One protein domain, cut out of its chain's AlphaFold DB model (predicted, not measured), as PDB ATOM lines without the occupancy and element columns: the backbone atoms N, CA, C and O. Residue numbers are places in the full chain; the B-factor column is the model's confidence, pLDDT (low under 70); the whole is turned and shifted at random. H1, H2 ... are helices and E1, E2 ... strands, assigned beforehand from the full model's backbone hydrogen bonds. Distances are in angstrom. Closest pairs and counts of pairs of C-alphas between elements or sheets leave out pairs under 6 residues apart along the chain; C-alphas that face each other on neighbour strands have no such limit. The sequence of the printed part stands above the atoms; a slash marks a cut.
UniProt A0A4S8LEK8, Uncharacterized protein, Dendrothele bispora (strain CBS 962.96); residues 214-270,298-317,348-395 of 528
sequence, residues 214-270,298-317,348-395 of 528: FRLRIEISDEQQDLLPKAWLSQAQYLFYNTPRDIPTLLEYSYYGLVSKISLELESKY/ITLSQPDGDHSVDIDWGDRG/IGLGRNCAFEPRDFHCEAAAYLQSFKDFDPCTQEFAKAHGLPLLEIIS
ATOM      1  N   PHE A 214      19.170 -53.408  35.246       65.38
ATOM      2  CA  PHE A 214      19.196 -52.600  34.031       65.38
ATOM      3  C   PHE A 214      17.867 -51.862  33.889       65.38
ATOM      4  O   PHE A 214      16.799 -52.432  34.096       65.38
ATOM      5  N   ARG A 215      17.931 -50.580  33.532       72.81
ATOM      6  CA  ARG A 215      16.761 -49.710  33.410       72.81
ATOM      7  C   ARG A 215      16.930 -48.790  32.221       72.81
ATOM      8  O   ARG A 215      17.662 -47.804  32.304       72.81
ATOM      9  N   LEU A 216      16.194 -49.070  31.158       67.44
ATOM     10  CA  LEU A 216      16.004 -48.123  30.075       67.44
ATOM     11  C   LEU A 216      14.831 -47.203  30.425       67.44
ATOM     12  O   LEU A 216      13.786 -47.649  30.899       67.44
ATOM     13  N   ARG A 217      15.001 -45.901  30.204       68.88
ATOM     14  CA  ARG A 217      13.944 -44.900  30.362       68.88
ATOM     15  C   ARG A 217      13.699 -44.229  29.026       68.88
ATOM     16  O   ARG A 217      14.625 -43.693  28.429       68.88
ATOM     17  N   ILE A 218      12.448 -44.267  28.592       65.75
ATOM     18  CA  ILE A 218      11.940 -43.532  27.443       65.75
ATOM     19  C   ILE A 218      11.108 -42.392  28.026       65.75
ATOM     20  O   ILE A 218      10.106 -42.616  28.707       65.75
ATOM     21  N   GLU A 219      11.571 -41.166  27.822       67.25
ATOM     22  CA  GLU A 219      10.973 -39.947  28.368       67.25
ATOM     23  C   GLU A 219      10.582 -39.021  27.217       67.25
ATOM     24  O   GLU A 219      11.240 -38.993  26.176       67.25
ATOM     25  N   ILE A 220       9.491 -38.280  27.398       64.88
ATOM     26  CA  ILE A 220       9.094 -37.215  26.473       64.88
ATOM     27  C   ILE A 220      10.165 -36.117  26.498       64.88
ATOM     28  O   ILE A 220      10.667 -35.775  27.571       64.88
ATOM     29  N   SER A 221      10.499 -35.558  25.331       64.81
ATOM     30  CA  SER A 221      11.516 -34.507  25.218       64.81
ATOM     31  C   SER A 221      11.166 -33.281  26.065       64.81
ATOM     32  O   SER A 221       9.995 -32.920  26.198       64.81
ATOM     33  N   ASP A 222      12.180 -32.608  26.612       66.12
ATOM     34  CA  ASP A 222      11.997 -31.457  27.511       66.12
ATOM     35  C   ASP A 222      11.115 -30.355  26.885       66.12
ATOM     36  O   ASP A 222      10.238 -29.798  27.544       66.12
ATOM     37  N   GLU A 223      11.268 -30.112  25.578       63.84
ATOM     38  CA  GLU A 223      10.448 -29.172  24.795       63.84
ATOM     39  C   GLU A 223       8.948 -29.513  24.819       63.84
ATOM     40  O   GLU A 223       8.094 -28.624  24.822       63.84
ATOM     41  N   GLN A 224       8.614 -30.805  24.846       63.38
ATOM     42  CA  GLN A 224       7.241 -31.297  24.909       63.38
ATOM     43  C   GLN A 224       6.729 -31.406  26.350       63.38
ATOM     44  O   GLN A 224       5.526 -31.229  26.559       63.38
ATOM     45  N   GLN A 225       7.595 -31.621  27.351       65.19
ATOM     46  CA  GLN A 225       7.198 -31.644  28.768       65.19
ATOM     47  C   GLN A 225       6.489 -30.342  29.184       65.19
ATOM     48  O   GLN A 225       5.468 -30.394  29.868       65.19
ATOM     49  N   ASP A 226       6.935 -29.192  28.671       68.81
ATOM     50  CA  ASP A 226       6.318 -27.871  28.880       68.81
ATOM     51  C   ASP A 226       4.922 -27.703  28.241       68.81
ATOM     52  O   ASP A 226       4.176 -26.768  28.575       68.81
ATOM     53  N   LEU A 227       4.555 -28.567  27.291       74.19
ATOM     54  CA  LEU A 227       3.232 -28.592  26.663       74.19
ATOM     55  C   LEU A 227       2.259 -29.502  27.417       74.19
ATOM     56  O   LEU A 227       1.054 -29.256  27.363       74.19
ATOM     57  N   LEU A 228       2.751 -30.495  28.163       73.38
ATOM     58  CA  LEU A 228       1.917 -31.490  28.840       73.38
ATOM     59  C   LEU A 228       0.936 -30.893  29.868       73.38
ATOM     60  O   LEU A 228      -0.253 -31.205  29.771       73.38
ATOM     61  N   PRO A 229       1.336 -29.981  30.783       76.31
ATOM     62  CA  PRO A 229       0.394 -29.306  31.681       76.31
ATOM     63  C   PRO A 229      -0.694 -28.529  30.933       76.31
ATOM     64  O   PRO A 229      -1.847 -28.496  31.358       76.31
ATOM     65  N   LYS A 230      -0.337 -27.907  29.803       81.38
ATOM     66  CA  LYS A 230      -1.245 -27.078  28.995       81.38
ATOM     67  C   LYS A 230      -2.250 -27.957  28.253       81.38
ATOM     68  O   LYS A 230      -3.447 -27.694  28.329       81.38
ATOM     69  N   ALA A 231      -1.770 -29.024  27.612       83.31
ATOM     70  CA  ALA A 231      -2.584 -30.061  26.983       83.31
ATOM     71  C   ALA A 231      -3.569 -30.673  27.987       83.31
ATOM     72  O   ALA A 231      -4.766 -30.738  27.704       83.31
ATOM     73  N   TRP A 232      -3.098 -31.016  29.190       82.94
ATOM     74  CA  TRP A 232      -3.944 -31.547  30.254       82.94
ATOM     75  C   TRP A 232      -5.017 -30.554  30.699       82.94
ATOM     76  O   TRP A 232      -6.202 -30.857  30.595       82.94
ATOM     77  N   LEU A 233      -4.641 -29.339  31.110       83.31
ATOM     78  CA  LEU A 233      -5.607 -28.333  31.579       83.31
ATOM     79  C   LEU A 233      -6.622 -27.955  30.496       83.31
ATOM     80  O   LEU A 233      -7.800 -27.771  30.793       83.31
ATOM     81  N   SER A 234      -6.196 -27.906  29.231       85.69
ATOM     82  CA  SER A 234      -7.081 -27.630  28.096       85.69
ATOM     83  C   SER A 234      -8.149 -28.698  27.840       85.69
ATOM     84  O   SER A 234      -9.086 -28.429  27.098       85.69
ATOM     85  N   GLN A 235      -8.016 -29.892  28.425       87.25
ATOM     86  CA  GLN A 235      -8.885 -31.047  28.164       87.25
ATOM     87  C   GLN A 235      -9.402 -31.725  29.435       87.25
ATOM     88  O   GLN A 235     -10.210 -32.641  29.340       87.25
ATOM     89  N   ALA A 236      -8.984 -31.277  30.620       82.56
ATOM     90  CA  ALA A 236      -9.344 -31.859  31.909       82.56
ATOM     91  C   ALA A 236     -10.853 -32.116  32.031       82.56
ATOM     92  O   ALA A 236     -11.282 -33.238  32.286       82.56
ATOM     93  N   GLN A 237     -11.666 -31.093  31.757       83.38
ATOM     94  CA  GLN A 237     -13.121 -31.175  31.863       83.38
ATOM     95  C   GLN A 237     -13.739 -32.155  30.846       83.38
ATOM     96  O   GLN A 237     -14.613 -32.936  31.219       83.38
ATOM     97  N   TYR A 238     -13.234 -32.197  29.607       86.19
ATOM     98  CA  TYR A 238     -13.570 -33.227  28.615       86.19
ATOM     99  C   TYR A 238     -13.233 -34.640  29.126       86.19
ATOM    100  O   TYR A 238     -14.069 -35.539  29.030       86.19
ATOM    101  N   LEU A 239     -12.051 -34.837  29.716       81.81
ATOM    102  CA  LEU A 239     -11.594 -36.138  30.219       81.81
ATOM    103  C   LEU A 239     -12.466 -36.631  31.388       81.81
ATOM    104  O   LEU A 239     -12.914 -37.779  31.380       81.81
ATOM    105  N   PHE A 240     -12.787 -35.757  32.349       76.50
ATOM    106  CA  PHE A 240     -13.699 -36.086  33.452       76.50
ATOM    107  C   PHE A 240     -15.135 -36.339  32.981       76.50
ATOM    108  O   PHE A 240     -15.804 -37.223  33.512       76.50
ATOM    109  N   TYR A 241     -15.624 -35.586  31.990       79.50
ATOM    110  CA  TYR A 241     -16.984 -35.754  31.472       79.50
ATOM    111  C   TYR A 241     -17.173 -37.094  30.748       79.50
ATOM    112  O   TYR A 241     -18.223 -37.719  30.888       79.50
ATOM    113  N   ASN A 242     -16.158 -37.538  30.000       75.94
ATOM    114  CA  ASN A 242     -16.216 -38.744  29.170       75.94
ATOM    115  C   ASN A 242     -15.719 -40.023  29.873       75.94
ATOM    116  O   ASN A 242     -15.777 -41.097  29.275       75.94
ATOM    117  N   THR A 243     -15.267 -39.952  31.131       69.94
ATOM    118  CA  THR A 243     -14.920 -41.157  31.905       69.94
ATOM    119  C   THR A 243     -16.159 -41.716  32.638       69.94
ATOM    120  O   THR A 243     -16.889 -40.939  33.260       69.94
ATOM    121  N   PRO A 244     -16.424 -43.043  32.613       60.41
ATOM    122  CA  PRO A 244     -17.585 -43.641  33.281       60.41
ATOM    123  C   PRO A 244     -17.650 -43.346  34.787       60.41
ATOM    124  O   PRO A 244     -16.661 -43.516  35.501       60.41
ATOM    125  N   ARG A 245     -18.831 -42.939  35.276       55.66
ATOM    126  CA  ARG A 245     -19.053 -42.440  36.650       55.66
ATOM    127  C   ARG A 245     -19.268 -43.521  37.717       55.66
ATOM    128  O   ARG A 245     -19.524 -43.179  38.867       55.66
ATOM    129  N   ASP A 246     -19.165 -44.800  37.372       47.84
ATOM    130  CA  ASP A 246     -19.617 -45.917  38.222       47.84
ATOM    131  C   ASP A 246     -18.652 -46.302  39.373       47.84
ATOM    132  O   ASP A 246     -18.685 -47.427  39.868       47.84
ATOM    133  N   ILE A 247     -17.799 -45.373  39.831       44.62
ATOM    134  CA  ILE A 247     -16.964 -45.529  41.036       44.62
ATOM    135  C   ILE A 247     -17.477 -44.594  42.154       44.62
ATOM    136  O   ILE A 247     -17.736 -43.420  41.885       44.62
ATOM    137  N   PRO A 248     -17.614 -45.069  43.414       39.59
ATOM    138  CA  PRO A 248     -18.156 -44.278  44.522       39.59
ATOM    139  C   PRO A 248     -17.463 -42.924  44.768       39.59
ATOM    140  O   PRO A 248     -16.280 -42.836  45.087       39.59
ATOM    141  N   THR A 249     -18.262 -41.863  44.697       44.78
ATOM    142  CA  THR A 249     -17.875 -40.444  44.672       44.78
ATOM    143  C   THR A 249     -17.483 -39.857  46.040       44.78
ATOM    144  O   THR A 249     -18.148 -38.937  46.519       44.78
ATOM    145  N   LEU A 250     -16.446 -40.378  46.708       36.78
ATOM    146  CA  LEU A 250     -15.996 -39.840  48.014       36.78
ATOM    147  C   LEU A 250     -14.506 -39.473  48.112       36.78
ATOM    148  O   LEU A 250     -14.156 -38.620  48.922       36.78
ATOM    149  N   LEU A 251     -13.662 -40.062  47.269       37.91
ATOM    150  CA  LEU A 251     -12.261 -39.723  46.985       37.91
ATOM    151  C   LEU A 251     -12.083 -40.129  45.502       37.91
ATOM    152  O   LEU A 251     -12.672 -41.123  45.093       37.91
ATOM    153  N   GLU A 252     -11.358 -39.465  44.609       45.38
ATOM    154  CA  GLU A 252     -10.336 -38.423  44.722       45.38
ATOM    155  C   GLU A 252     -10.028 -37.960  43.273       45.38
ATOM    156  O   GLU A 252     -10.065 -38.789  42.362       45.38
ATOM    157  N   TYR A 253      -9.648 -36.703  43.010       45.38
ATOM    158  CA  TYR A 253      -9.211 -36.295  41.652       45.38
ATOM    159  C   TYR A 253      -7.797 -36.832  41.280       45.38
ATOM    160  O   TYR A 253      -7.296 -36.582  40.186       45.38
ATOM    161  N   SER A 254      -7.163 -37.617  42.165       46.44
ATOM    162  CA  SER A 254      -5.772 -38.116  42.098       46.44
ATOM    163  C   SER A 254      -5.529 -39.308  41.147       46.44
ATOM    164  O   SER A 254      -4.379 -39.699  40.896       46.44
ATOM    165  N   TYR A 255      -6.593 -39.922  40.616       53.91
ATOM    166  CA  TYR A 255      -6.499 -41.193  39.884       53.91
ATOM    167  C   TYR A 255      -6.122 -41.067  38.401       53.91
ATOM    168  O   TYR A 255      -5.684 -42.055  37.811       53.91
ATOM    169  N   TYR A 256      -6.225 -39.873  37.812       56.78
ATOM    170  CA  TYR A 256      -5.875 -39.632  36.411       56.78
ATOM    171  C   TYR A 256      -4.399 -39.255  36.275       56.78
ATOM    172  O   TYR A 256      -4.013 -38.098  36.432       56.78
ATOM    173  N   GLY A 257      -3.564 -40.248  35.971       59.66
ATOM    174  CA  GLY A 257      -2.147 -40.035  35.699       59.66
ATOM    175  C   GLY A 257      -1.901 -39.727  34.224       59.66
ATOM    176  O   GLY A 257      -2.226 -40.545  33.362       59.66
ATOM    177  N   LEU A 258      -1.266 -38.588  33.932       67.50
ATOM    178  CA  LEU A 258      -0.635 -38.381  32.631       67.50
ATOM    179  C   LEU A 258       0.681 -39.170  32.598       67.50
ATOM    180  O   LEU A 258       1.576 -38.927  33.414       67.50
ATOM    181  N   VAL A 259       0.792 -40.119  31.671       66.44
ATOM    182  CA  VAL A 259       2.025 -40.889  31.478       66.44
ATOM    183  C   VAL A 259       2.963 -40.065  30.610       66.44
ATOM    184  O   VAL A 259       2.697 -39.850  29.432       66.44
ATOM    185  N   SER A 260       4.062 -39.594  31.201       68.56
ATOM    186  CA  SER A 260       5.101 -38.841  30.483       68.56
ATOM    187  C   SER A 260       6.380 -39.644  30.250       68.56
ATOM    188  O   SER A 260       7.367 -39.117  29.733       68.56
ATOM    189  N   LYS A 261       6.398 -40.887  30.736       72.75
ATOM    190  CA  LYS A 261       7.596 -41.701  30.887       72.75
ATOM    191  C   LYS A 261       7.243 -43.176  30.877       72.75
ATOM    192  O   LYS A 261       6.348 -43.613  31.595       72.75
ATOM    193  N   ILE A 262       8.012 -43.947  30.127       73.69
ATOM    194  CA  ILE A 262       7.945 -45.404  30.087       73.69
ATOM    195  C   ILE A 262       9.310 -45.906  30.552       73.69
ATOM    196  O   ILE A 262      10.347 -45.486  30.043       73.69
ATOM    197  N   SER A 263       9.329 -46.745  31.581       77.62
ATOM    198  CA  SER A 263      10.551 -47.361  32.104       77.62
ATOM    199  C   SER A 263      10.502 -48.856  31.819       77.62
ATOM    200  O   SER A 263       9.541 -49.523  32.190       77.62
ATOM    201  N   LEU A 264      11.528 -49.368  31.148       77.31
ATOM    202  CA  LEU A 264      11.709 -50.784  30.853       77.31
ATOM    203  C   LEU A 264      12.829 -51.285  31.764       77.31
ATOM    204  O   LEU A 264      13.975 -50.843  31.654       77.31
ATOM    205  N   GLU A 265      12.480 -52.135  32.726       80.25
ATOM    206  CA  GLU A 265      13.365 -52.501  33.834       80.25
ATOM    207  C   GLU A 265      13.610 -54.014  33.831       80.25
ATOM    208  O   GLU A 265      12.657 -54.787  33.901       80.25
ATOM    209  N   LEU A 266      14.874 -54.438  33.742       78.19
ATOM    210  CA  LEU A 266      15.296 -55.819  33.976       78.19
ATOM    211  C   LEU A 266      15.699 -55.958  35.444       78.19
ATOM    212  O   LEU A 266      16.753 -55.471  35.864       78.19
ATOM    213  N   GLU A 267      14.871 -56.656  36.213       76.94
ATOM    214  CA  GLU A 267      15.172 -57.025  37.595       76.94
ATOM    215  C   GLU A 267      15.690 -58.459  37.680       76.94
ATOM    216  O   GLU A 267      15.148 -59.359  37.041       76.94
ATOM    217  N   SER A 268      16.699 -58.708  38.520       75.81
ATOM    218  CA  SER A 268      17.107 -60.077  38.835       75.81
ATOM    219  C   SER A 268      16.177 -60.740  39.850       75.81
ATOM    220  O   SER A 268      15.928 -60.192  40.927       75.81
ATOM    221  N   LYS A 269      15.743 -61.972  39.549       70.75
ATOM    222  CA  LYS A 269      14.975 -62.813  40.480       70.75
ATOM    223  C   LYS A 269      15.782 -63.227  41.715       70.75
ATOM    224  O   LYS A 269      15.252 -63.213  42.821       70.75
ATOM    225  N   TYR A 270      17.048 -63.613  41.540       61.75
ATOM    226  CA  TYR A 270      17.810 -64.342  42.568       61.75
ATOM    227  C   TYR A 270      18.480 -63.462  43.636       61.75
ATOM    228  O   TYR A 270      18.870 -63.966  44.684       61.75
ATOM    229  N   ILE A 298      13.745 -53.743  21.521       74.25
ATOM    230  CA  ILE A 298      12.416 -53.203  21.799       74.25
ATOM    231  C   ILE A 298      11.819 -52.789  20.464       74.25
ATOM    232  O   ILE A 298      12.416 -51.991  19.736       74.25
ATOM    233  N   THR A 299      10.657 -53.337  20.136       72.69
ATOM    234  CA  THR A 299       9.939 -53.017  18.906       72.69
ATOM    235  C   THR A 299       8.801 -52.052  19.209       72.69
ATOM    236  O   THR A 299       8.080 -52.180  20.197       72.69
ATOM    237  N   LEU A 300       8.663 -51.053  18.339       72.00
ATOM    238  CA  LEU A 300       7.542 -50.124  18.322       72.00
ATOM    239  C   LEU A 300       6.776 -50.389  17.028       72.00
ATOM    240  O   LEU A 300       7.297 -50.125  15.942       72.00
ATOM    241  N   SER A 301       5.570 -50.932  17.135       72.06
ATOM    242  CA  SER A 301       4.688 -51.185  15.993       72.06
ATOM    243  C   SER A 301       3.431 -50.336  16.094       72.06
ATOM    244  O   SER A 301       2.843 -50.224  17.160       72.06
ATOM    245  N   GLN A 302       3.002 -49.759  14.975       67.81
ATOM    246  CA  GLN A 302       1.718 -49.074  14.863       67.81
ATOM    247  C   GLN A 302       0.769 -49.977  14.062       67.81
ATOM    248  O   GLN A 302       1.061 -50.221  12.889       67.81
ATOM    249  N   PRO A 303      -0.304 -50.531  14.657       64.62
ATOM    250  CA  PRO A 303      -1.241 -51.381  13.927       64.62
ATOM    251  C   PRO A 303      -1.977 -50.587  12.841       64.62
ATOM    252  O   PRO A 303      -2.420 -49.464  13.078       64.62
ATOM    253  N   ASP A 304      -2.134 -51.162  11.647       54.38
ATOM    254  CA  ASP A 304      -2.756 -50.466  10.513       54.38
ATOM    255  C   ASP A 304      -4.186 -50.000  10.828       54.38
ATOM    256  O   ASP A 304      -5.055 -50.783  11.214       54.38
ATOM    257  N   GLY A 305      -4.435 -48.703  10.629       57.34
ATOM    258  CA  GLY A 305      -5.721 -48.065  10.917       57.34
ATOM    259  C   GLY A 305      -6.002 -47.837  12.404       57.34
ATOM    260  O   GLY A 305      -6.954 -47.124  12.721       57.34
ATOM    261  N   ASP A 306      -5.172 -48.373  13.300       50.78
ATOM    262  CA  ASP A 306      -5.157 -47.967  14.693       50.78
ATOM    263  C   ASP A 306      -4.211 -46.775  14.862       50.78
ATOM    264  O   ASP A 306      -3.186 -46.581  14.207       50.78
ATOM    265  N   HIS A 307      -4.610 -45.939  15.789       55.19
ATOM    266  CA  HIS A 307      -3.826 -44.850  16.295       55.19
ATOM    267  C   HIS A 307      -2.734 -45.370  17.251       55.19
ATOM    268  O   HIS A 307      -1.765 -44.663  17.507       55.19
ATOM    269  N   SER A 308      -2.842 -46.608  17.741       57.22
ATOM    270  CA  SER A 308      -1.971 -47.154  18.780       57.22
ATOM    271  C   SER A 308      -0.485 -47.316  18.432       57.22
ATOM    272  O   SER A 308      -0.115 -47.597  17.296       57.22
ATOM    273  N   VAL A 309       0.379 -47.150  19.443       62.66
ATOM    274  CA  VAL A 309       1.748 -47.694  19.441       62.66
ATOM    275  C   VAL A 309       1.798 -48.888  20.380       62.66
ATOM    276  O   VAL A 309       1.697 -48.740  21.598       62.66
ATOM    277  N   ASP A 310       1.998 -50.060  19.802       70.00
ATOM    278  CA  ASP A 310       2.298 -51.277  20.532       70.00
ATOM    279  C   ASP A 310       3.799 -51.301  20.838       70.00
ATOM    280  O   ASP A 310       4.638 -51.162  19.940       70.00
ATOM    281  N   ILE A 311       4.130 -51.457  22.120       71.44
ATOM    282  CA  ILE A 311       5.503 -51.610  22.610       71.44
ATOM    283  C   ILE A 311       5.679 -53.073  23.008       71.44
ATOM    284  O   ILE A 311       5.116 -53.496  24.020       71.44
ATOM    285  N   ASP A 312       6.451 -53.833  22.232       73.75
ATOM    286  CA  ASP A 312       6.826 -55.211  22.574       73.75
ATOM    287  C   ASP A 312       8.312 -55.277  22.956       73.75
ATOM    288  O   ASP A 312       9.154 -54.501  22.485       73.75
ATOM    289  N   TRP A 313       8.631 -56.191  23.869       72.88
ATOM    290  CA  TRP A 313       9.974 -56.381  24.403       72.88
ATOM    291  C   TRP A 313      10.329 -57.868  24.367       72.88
ATOM    292  O   TRP A 313       9.917 -58.657  25.222       72.88
ATOM    293  N   GLY A 314      11.099 -58.245  23.344       67.75
ATOM    294  CA  GLY A 314      11.301 -59.644  22.961       67.75
ATOM    295  C   GLY A 314      10.171 -60.183  22.080       67.75
ATOM    296  O   GLY A 314       9.356 -59.426  21.565       67.75
ATOM    297  N   ASP A 315      10.125 -61.504  21.894       65.50
ATOM    298  CA  ASP A 315       9.002 -62.161  21.212       65.50
ATOM    299  C   ASP A 315       7.871 -62.383  22.220       65.50
ATOM    300  O   ASP A 315       7.816 -63.421  22.890       65.50
ATOM    301  N   ARG A 316       6.984 -61.389  22.377       61.50
ATOM    302  CA  ARG A 316       5.817 -61.464  23.277       61.50
ATOM    303  C   ARG A 316       6.213 -61.818  24.719       61.50
ATOM    304  O   ARG A 316       5.601 -62.672  25.367       61.50
ATOM    305  N   GLY A 317       7.302 -61.215  25.199       56.66
ATOM    306  CA  GLY A 317       7.887 -61.477  26.519       56.66
ATOM    307  C   GLY A 317       8.657 -62.788  26.675       56.66
ATOM    308  O   GLY A 317       9.127 -63.080  27.777       56.66
ATOM    309  N   ILE A 348       7.507 -53.471  32.618       73.94
ATOM    310  CA  ILE A 348       7.164 -52.197  31.980       73.94
ATOM    311  C   ILE A 348       6.476 -51.332  33.035       73.94
ATOM    312  O   ILE A 348       5.350 -51.606  33.448       73.94
ATOM    313  N   GLY A 349       7.177 -50.301  33.500       74.19
ATOM    314  CA  GLY A 349       6.674 -49.314  34.447       74.19
ATOM    315  C   GLY A 349       6.205 -48.051  33.732       74.19
ATOM    316  O   GLY A 349       6.993 -47.377  33.067       74.19
ATOM    317  N   LEU A 350       4.934 -47.684  33.911       71.12
ATOM    318  CA  LEU A 350       4.409 -46.401  33.442       71.12
ATOM    319  C   LEU A 350       4.676 -45.323  34.500       71.12
ATOM    320  O   LEU A 350       4.120 -45.340  35.600       71.12
ATOM    321  N   GLY A 351       5.553 -44.379  34.168       64.06
ATOM    322  CA  GLY A 351       5.890 -43.241  35.010       64.06
ATOM    323  C   GLY A 351       4.900 -42.094  34.819       64.06
ATOM    324  O   GLY A 351       4.802 -41.517  33.734       64.06
ATOM    325  N   ARG A 352       4.212 -41.713  35.900       62.03
ATOM    326  CA  ARG A 352       3.560 -40.397  35.993       62.03
ATOM    327  C   ARG A 352       4.639 -39.315  36.067       62.03
ATOM    328  O   ARG A 352       5.658 -39.530  36.727       62.03
ATOM    329  N   ASN A 353       4.403 -38.142  35.477       55.56
ATOM    330  CA  ASN A 353       5.227 -36.983  35.824       55.56
ATOM    331  C   ASN A 353       4.887 -36.549  37.260       55.56
ATOM    332  O   ASN A 353       3.732 -36.249  37.559       55.56
ATOM    333  N   CYS A 354       5.879 -36.529  38.151       44.00
ATOM    334  CA  CYS A 354       5.678 -36.342  39.593       44.00
ATOM    335  C   CYS A 354       5.170 -34.942  39.983       44.00
ATOM    336  O   CYS A 354       4.796 -34.732  41.131       44.00
ATOM    337  N   ALA A 355       5.170 -33.987  39.048       45.50
ATOM    338  CA  ALA A 355       4.798 -32.594  39.291       45.50
ATOM    339  C   ALA A 355       3.307 -32.279  39.058       45.50
ATOM    340  O   ALA A 355       2.887 -31.151  39.313       45.50
ATOM    341  N   PHE A 356       2.513 -33.222  38.539       52.00
ATOM    342  CA  PHE A 356       1.144 -32.939  38.104       52.00
ATOM    343  C   PHE A 356       0.088 -33.685  38.934       52.00
ATOM    344  O   PHE A 356      -0.478 -34.687  38.506       52.00
ATOM    345  N   GLU A 357      -0.192 -33.144  40.123       53.62
ATOM    346  CA  GLU A 357      -1.430 -33.383  40.877       53.62
ATOM    347  C   GLU A 357      -2.443 -32.264  40.558       53.62
ATOM    348  O   GLU A 357      -2.451 -31.214  41.215       53.62
ATOM    349  N   PRO A 358      -3.296 -32.428  39.532       51.06
ATOM    350  CA  PRO A 358      -4.316 -31.444  39.221       51.06
ATOM    351  C   PRO A 358      -5.420 -31.482  40.273       51.06
ATOM    352  O   PRO A 358      -6.330 -32.306  40.240       51.06
ATOM    353  N   ARG A 359      -5.344 -30.537  41.206       55.28
ATOM    354  CA  ARG A 359      -6.435 -30.237  42.131       55.28
ATOM    355  C   ARG A 359      -7.641 -29.696  41.364       55.28
ATOM    356  O   ARG A 359      -7.488 -28.939  40.406       55.28
ATOM    357  N   ASP A 360      -8.822 -30.041  41.855       57.03
ATOM    358  CA  ASP A 360     -10.152 -29.854  41.266       57.03
ATOM    359  C   ASP A 360     -10.342 -28.446  40.664       57.03
ATOM    360  O   ASP A 360     -10.825 -28.273  39.544       57.03
ATOM    361  N   PHE A 361      -9.865 -27.422  41.381       60.94
ATOM    362  CA  PHE A 361      -9.989 -26.014  41.003       60.94
ATOM    363  C   PHE A 361      -9.199 -25.618  39.745       60.94
ATOM    364  O   PHE A 361      -9.590 -24.674  39.062       60.94
ATOM    365  N   HIS A 362      -8.097 -26.302  39.410       66.62
ATOM    366  CA  HIS A 362      -7.377 -26.046  38.158       66.62
ATOM    367  C   HIS A 362      -8.234 -26.444  36.948       66.62
ATOM    368  O   HIS A 362      -8.222 -25.761  35.924       66.62
ATOM    369  N   CYS A 363      -9.013 -27.517  37.094       71.38
ATOM    370  CA  CYS A 363      -9.951 -28.021  36.098       71.38
ATOM    371  C   CYS A 363     -11.124 -27.049  35.930       71.38
ATOM    372  O   CYS A 363     -11.437 -26.655  34.809       71.38
ATOM    373  N   GLU A 364     -11.711 -26.593  37.043       74.69
ATOM    374  CA  GLU A 364     -12.789 -25.594  37.045       74.69
ATOM    375  C   GLU A 364     -12.343 -24.253  36.436       74.69
ATOM    376  O   GLU A 364     -13.047 -23.684  35.603       74.69
ATOM    377  N   ALA A 365     -11.151 -23.762  36.794       72.88
ATOM    378  CA  ALA A 365     -10.601 -22.522  36.247       72.88
ATOM    379  C   ALA A 365     -10.292 -22.635  34.744       72.88
ATOM    380  O   ALA A 365     -10.557 -21.699  33.985       72.88
ATOM    381  N   ALA A 366      -9.771 -23.783  34.296       79.25
ATOM    382  CA  ALA A 366      -9.556 -24.047  32.878       79.25
ATOM    383  C   ALA A 366     -10.885 -24.140  32.112       79.25
ATOM    384  O   ALA A 366     -11.000 -23.544  31.044       79.25
ATOM    385  N   ALA A 367     -11.900 -24.808  32.668       80.69
ATOM    386  CA  ALA A 367     -13.236 -24.874  32.083       80.69
ATOM    387  C   ALA A 367     -13.880 -23.481  31.974       80.69
ATOM    388  O   ALA A 367     -14.390 -23.120  30.916       80.69
ATOM    389  N   TYR A 368     -13.780 -22.653  33.016       79.62
ATOM    390  CA  TYR A 368     -14.268 -21.273  32.975       79.62
ATOM    391  C   TYR A 368     -13.571 -20.437  31.890       79.62
ATOM    392  O   TYR A 368     -14.238 -19.738  31.131       79.62
ATOM    393  N   LEU A 369     -12.241 -20.540  31.763       82.62
ATOM    394  CA  LEU A 369     -11.475 -19.848  30.718       82.62
ATOM    395  C   LEU A 369     -11.876 -20.291  29.301       82.62
ATOM    396  O   LEU A 369     -11.868 -19.473  28.379       82.62
ATOM    397  N   GLN A 370     -12.212 -21.569  29.125       88.31
ATOM    398  CA  GLN A 370     -12.703 -22.118  27.861       88.31
ATOM    399  C   GLN A 370     -14.086 -21.545  27.526       88.31
ATOM    400  O   GLN A 370     -14.238 -20.937  26.467       88.31
ATOM    401  N   SER A 371     -15.039 -21.602  28.465       87.94
ATOM    402  CA  SER A 371     -16.374 -21.007  28.296       87.94
ATOM    403  C   SER A 371     -16.341 -19.495  28.065       87.94
ATOM    404  O   SER A 371     -17.106 -18.990  27.253       87.94
ATOM    405  N   PHE A 372     -15.443 -18.761  28.729       88.19
ATOM    406  CA  PHE A 372     -15.262 -17.319  28.516       88.19
ATOM    407  C   PHE A 372     -14.748 -16.976  27.105       88.19
ATOM    408  O   PHE A 372     -14.940 -15.862  26.626       88.19
ATOM    409  N   LYS A 373     -14.089 -17.927  26.436       86.44
ATOM    410  CA  LYS A 373     -13.597 -17.812  25.057       86.44
ATOM    411  C   LYS A 373     -14.536 -18.472  24.031       86.44
ATOM    412  O   LYS A 373     -14.086 -18.778  22.931       86.44
ATOM    413  N   ASP A 374     -15.798 -18.707  24.394       93.81
ATOM    414  CA  ASP A 374     -16.824 -19.364  23.569       93.81
ATOM    415  C   ASP A 374     -16.495 -20.820  23.149       93.81
ATOM    416  O   ASP A 374     -17.046 -21.325  22.172       93.81
ATOM    417  N   PHE A 375     -15.633 -21.525  23.898       92.81
ATOM    418  CA  PHE A 375     -15.381 -22.964  23.722       92.81
ATOM    419  C   PHE A 375     -16.170 -23.797  24.741       92.81
ATOM    420  O   PHE A 375     -16.245 -23.434  25.916       92.81
ATOM    421  N   ASP A 376     -16.699 -24.952  24.322       91.38
ATOM    422  CA  ASP A 376     -17.314 -25.925  25.233       91.38
ATOM    423  C   ASP A 376     -16.229 -26.717  25.998       91.38
ATOM    424  O   ASP A 376     -15.487 -27.481  25.367       91.38
ATOM    425  N   PRO A 377     -16.138 -26.600  27.342       88.38
ATOM    426  CA  PRO A 377     -15.161 -27.330  28.152       88.38
ATOM    427  C   PRO A 377     -15.319 -28.852  28.127       88.38
ATOM    428  O   PRO A 377     -14.386 -29.582  28.459       88.38
ATOM    429  N   CYS A 378     -16.498 -29.351  27.755       89.69
ATOM    430  CA  CYS A 378     -16.765 -30.776  27.594       89.69
ATOM    431  C   CYS A 378     -16.292 -31.311  26.228       89.69
ATOM    432  O   CYS A 378     -16.645 -32.430  25.858       89.69
ATOM    433  N   THR A 379     -15.481 -30.545  25.487       91.62
ATOM    434  CA  THR A 379     -14.893 -30.915  24.189       91.62
ATOM    435  C   THR A 379     -13.377 -30.687  24.159       91.62
ATOM    436  O   THR A 379     -12.802 -30.029  25.018       91.62
ATOM    437  N   GLN A 380     -12.712 -31.199  23.120       91.12
ATOM    438  CA  GLN A 380     -11.291 -30.932  22.852       91.12
ATOM    439  C   GLN A 380     -11.065 -29.721  21.922       91.12
ATOM    440  O   GLN A 380      -9.958 -29.532  21.413       91.12
ATOM    441  N   GLU A 381     -12.095 -28.923  21.617       91.88
ATOM    442  CA  GLU A 381     -11.996 -27.854  20.609       91.88
ATOM    443  C   GLU A 381     -11.005 -26.759  21.001       91.88
ATOM    444  O   GLU A 381     -10.241 -26.294  20.154       91.88
ATOM    445  N   PHE A 382     -10.939 -26.410  22.289       90.19
ATOM    446  CA  PHE A 382      -9.968 -25.440  22.783       90.19
ATOM    447  C   PHE A 382      -8.524 -25.908  22.550       90.19
ATOM    448  O   PHE A 382      -7.696 -25.122  22.089       90.19
ATOM    449  N   ALA A 383      -8.221 -27.182  22.823       88.69
ATOM    450  CA  ALA A 383      -6.894 -27.755  22.591       88.69
ATOM    451  C   ALA A 383      -6.519 -27.716  21.102       88.69
ATOM    452  O   ALA A 383      -5.461 -27.193  20.749       88.69
ATOM    453  N   LYS A 384      -7.439 -28.153  20.226       89.25
ATOM    454  CA  LYS A 384      -7.280 -28.096  18.760       89.25
ATOM    455  C   LYS A 384      -7.015 -26.670  18.269       89.25
ATOM    456  O   LYS A 384      -6.078 -26.450  17.509       89.25
ATOM    457  N   ALA A 385      -7.801 -25.697  18.730       89.94
ATOM    458  CA  ALA A 385      -7.687 -24.299  18.314       89.94
ATOM    459  C   ALA A 385      -6.370 -23.627  18.748       89.94
ATOM    460  O   ALA A 385      -5.928 -22.683  18.097       89.94
ATOM    461  N   HIS A 386      -5.737 -24.113  19.821       85.81
ATOM    462  CA  HIS A 386      -4.456 -23.602  20.322       85.81
ATOM    463  C   HIS A 386      -3.253 -24.484  19.926       85.81
ATOM    464  O   HIS A 386      -2.149 -24.241  20.408       85.81
ATOM    465  N   GLY A 387      -3.441 -25.492  19.061       85.06
ATOM    466  CA  GLY A 387      -2.368 -26.388  18.610       85.06
ATOM    467  C   GLY A 387      -1.763 -27.252  19.722       85.06
ATOM    468  O   GLY A 387      -0.592 -27.617  19.646       85.06
ATOM    469  N   LEU A 388      -2.530 -27.538  20.778       83.75
ATOM    470  CA  LEU A 388      -2.087 -28.369  21.896       83.75
ATOM    471  C   LEU A 388      -2.282 -29.862  21.575       83.75
ATOM    472  O   LEU A 388      -3.285 -30.205  20.942       83.75
ATOM    473  N   PRO A 389      -1.389 -30.752  22.057       79.38
ATOM    474  CA  PRO A 389      -1.594 -32.196  21.987       79.38
ATOM    475  C   PRO A 389      -2.960 -32.596  22.548       79.38
ATOM    476  O   PRO A 389      -3.338 -32.194  23.653       79.38
ATOM    477  N   LEU A 390      -3.702 -33.399  21.797       83.00
ATOM    478  CA  LEU A 390      -4.947 -33.991  22.259       83.00
ATOM    479  C   LEU A 390      -4.645 -35.150  23.209       83.00
ATOM    480  O   LEU A 390      -3.649 -35.855  23.052       83.00
ATOM    481  N   LEU A 391      -5.506 -35.323  24.207       80.69
ATOM    482  CA  LEU A 391      -5.397 -36.391  25.189       80.69
ATOM    483  C   LEU A 391      -6.456 -37.457  24.941       80.69
ATOM    484  O   LEU A 391      -7.649 -37.150  24.898       80.69
ATOM    485  N   GLU A 392      -6.014 -38.704  24.813       74.31
ATOM    486  CA  GLU A 392      -6.890 -39.864  24.665       74.31
ATOM    487  C   GLU A 392      -7.021 -40.624  25.995       74.31
ATOM    488  O   GLU A 392      -6.036 -40.826  26.715       74.31
ATOM    489  N   ILE A 393      -8.253 -41.018  26.340       71.44
ATOM    490  CA  ILE A 393      -8.551 -41.802  27.544       71.44
ATOM    491  C   ILE A 393      -8.286 -43.270  27.221       71.44
ATOM    492  O   ILE A 393      -9.112 -43.923  26.584       71.44
ATOM    493  N   ILE A 394      -7.172 -43.808  27.709       62.78
ATOM    494  CA  ILE A 394      -6.928 -45.247  27.667       62.78
ATOM    495  C   ILE A 394      -7.490 -45.844  28.954       62.78
ATOM    496  O   ILE A 394      -6.865 -45.822  30.019       62.78
ATOM    497  N   SER A 395      -8.705 -46.389  28.857       55.66
ATOM    498  CA  SER A 395      -9.147 -47.368  29.846       55.66
ATOM    499  C   SER A 395      -8.284 -48.618  29.678       55.66
ATOM    500  O   SER A 395      -8.135 -49.075  28.542       55.66
TER     501      SER A 395
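What this domain is: This is residues 214 to 270, 298 to 317 and 348 to 395 of the 528 residues of an uncharacterized protein of Dendrothele bispora (strain CBS 962.96) (UniProt A0A4S8LEK8). The model is long, with strands at one end and helices at the other: the sheet of E1, E2 and E5 and, apart from it, the small hairpin of E3 and E4 make the one, while H2, H3, H4 and H5 gather at the other. Strand E6 lies between these ends, beside H2 and H3, and the loop residues 245 to 251 stick out. The 125 printed residues hold five named helices and six named strands, in the order E1 H1 H2 H3 E2 E3 E4 E5 H4 H5 E6; the class is mixed, helices and strands. The sheet's order is E1, E2, E5, antiparallel throughout. The whole is loose, with a radius of gyration of the C-alphas of 17.2 A and spans of 56 by 36 by 29 A.

How they stand to each other: Begin at E1, residues 214 to 219, an edge strand antiparallel to E2, residues 256 to 268; find N 216 and O 264 2.9 A apart. On the other side of E2 is E5, residues 348 to 352, also antiparallel, with N 263 and O 349 at 2.8 A. The sheet is only just strongly twisted, its C-alphas up to 4.1 A off the best plane, and E2 bends by 78 degrees at residue 260. After E1 comes H1, residues 222 to 225, not on the sheet, then H2, residues 228 to 233, which only grazes it with residues 228 to 232. H3, residues 236 to 242, touches H4, residues 360 to 372, about perpendicular at 88 degrees; look for their closest C-alphas, Ala 236 and Cys 363, at 5.7 A. H2 and H4 only just touch, with 3 pairs of C-alphas within 8 A, the closest Leu 233 and Ala 366 at 6.0 A. H5, residues 381 to 385, is close to H2 but not clearly touching, C-alphas 231 and 383 being 6.6 A apart. E6, residues 391 to 394, pairs with no named strand; its C-alpha 393 is 7.0 A from C-alpha 239 of H3. The hairpin of E3, residues 298 to 301, and E4, residues 310 to 313, has N 310 and O 301 at 2.8 A. In H2, H3, H4 and H5 every O i to N i+4 pair is within hydrogen-bond range; H1 is too short for one.

Where its parts are: Find C-alpha 214 at (19.196, -52.600, 34.031), from which E1 runs 16.1 A. E2 spans 30.9 A from (-5.875, -39.632, 36.411), and H4 18.6 A from (-10.152, -29.854, 41.266). E6 ends at C-alpha 394, (-6.928, -45.247, 27.667).

The domain as a whole: The C-alphas of Tyr 270 and Asp 374, the two farthest apart, stand 59.9 A from each other. Residues 271 to 297 and 318 to 347 are not printed, leaving gaps of 24.2 A and 10.8 A between C-alphas. The link from H3 to E2 is long. Mean pLDDT of the printed part is 70.2, with 57 residues under 70, among them 243 to 260.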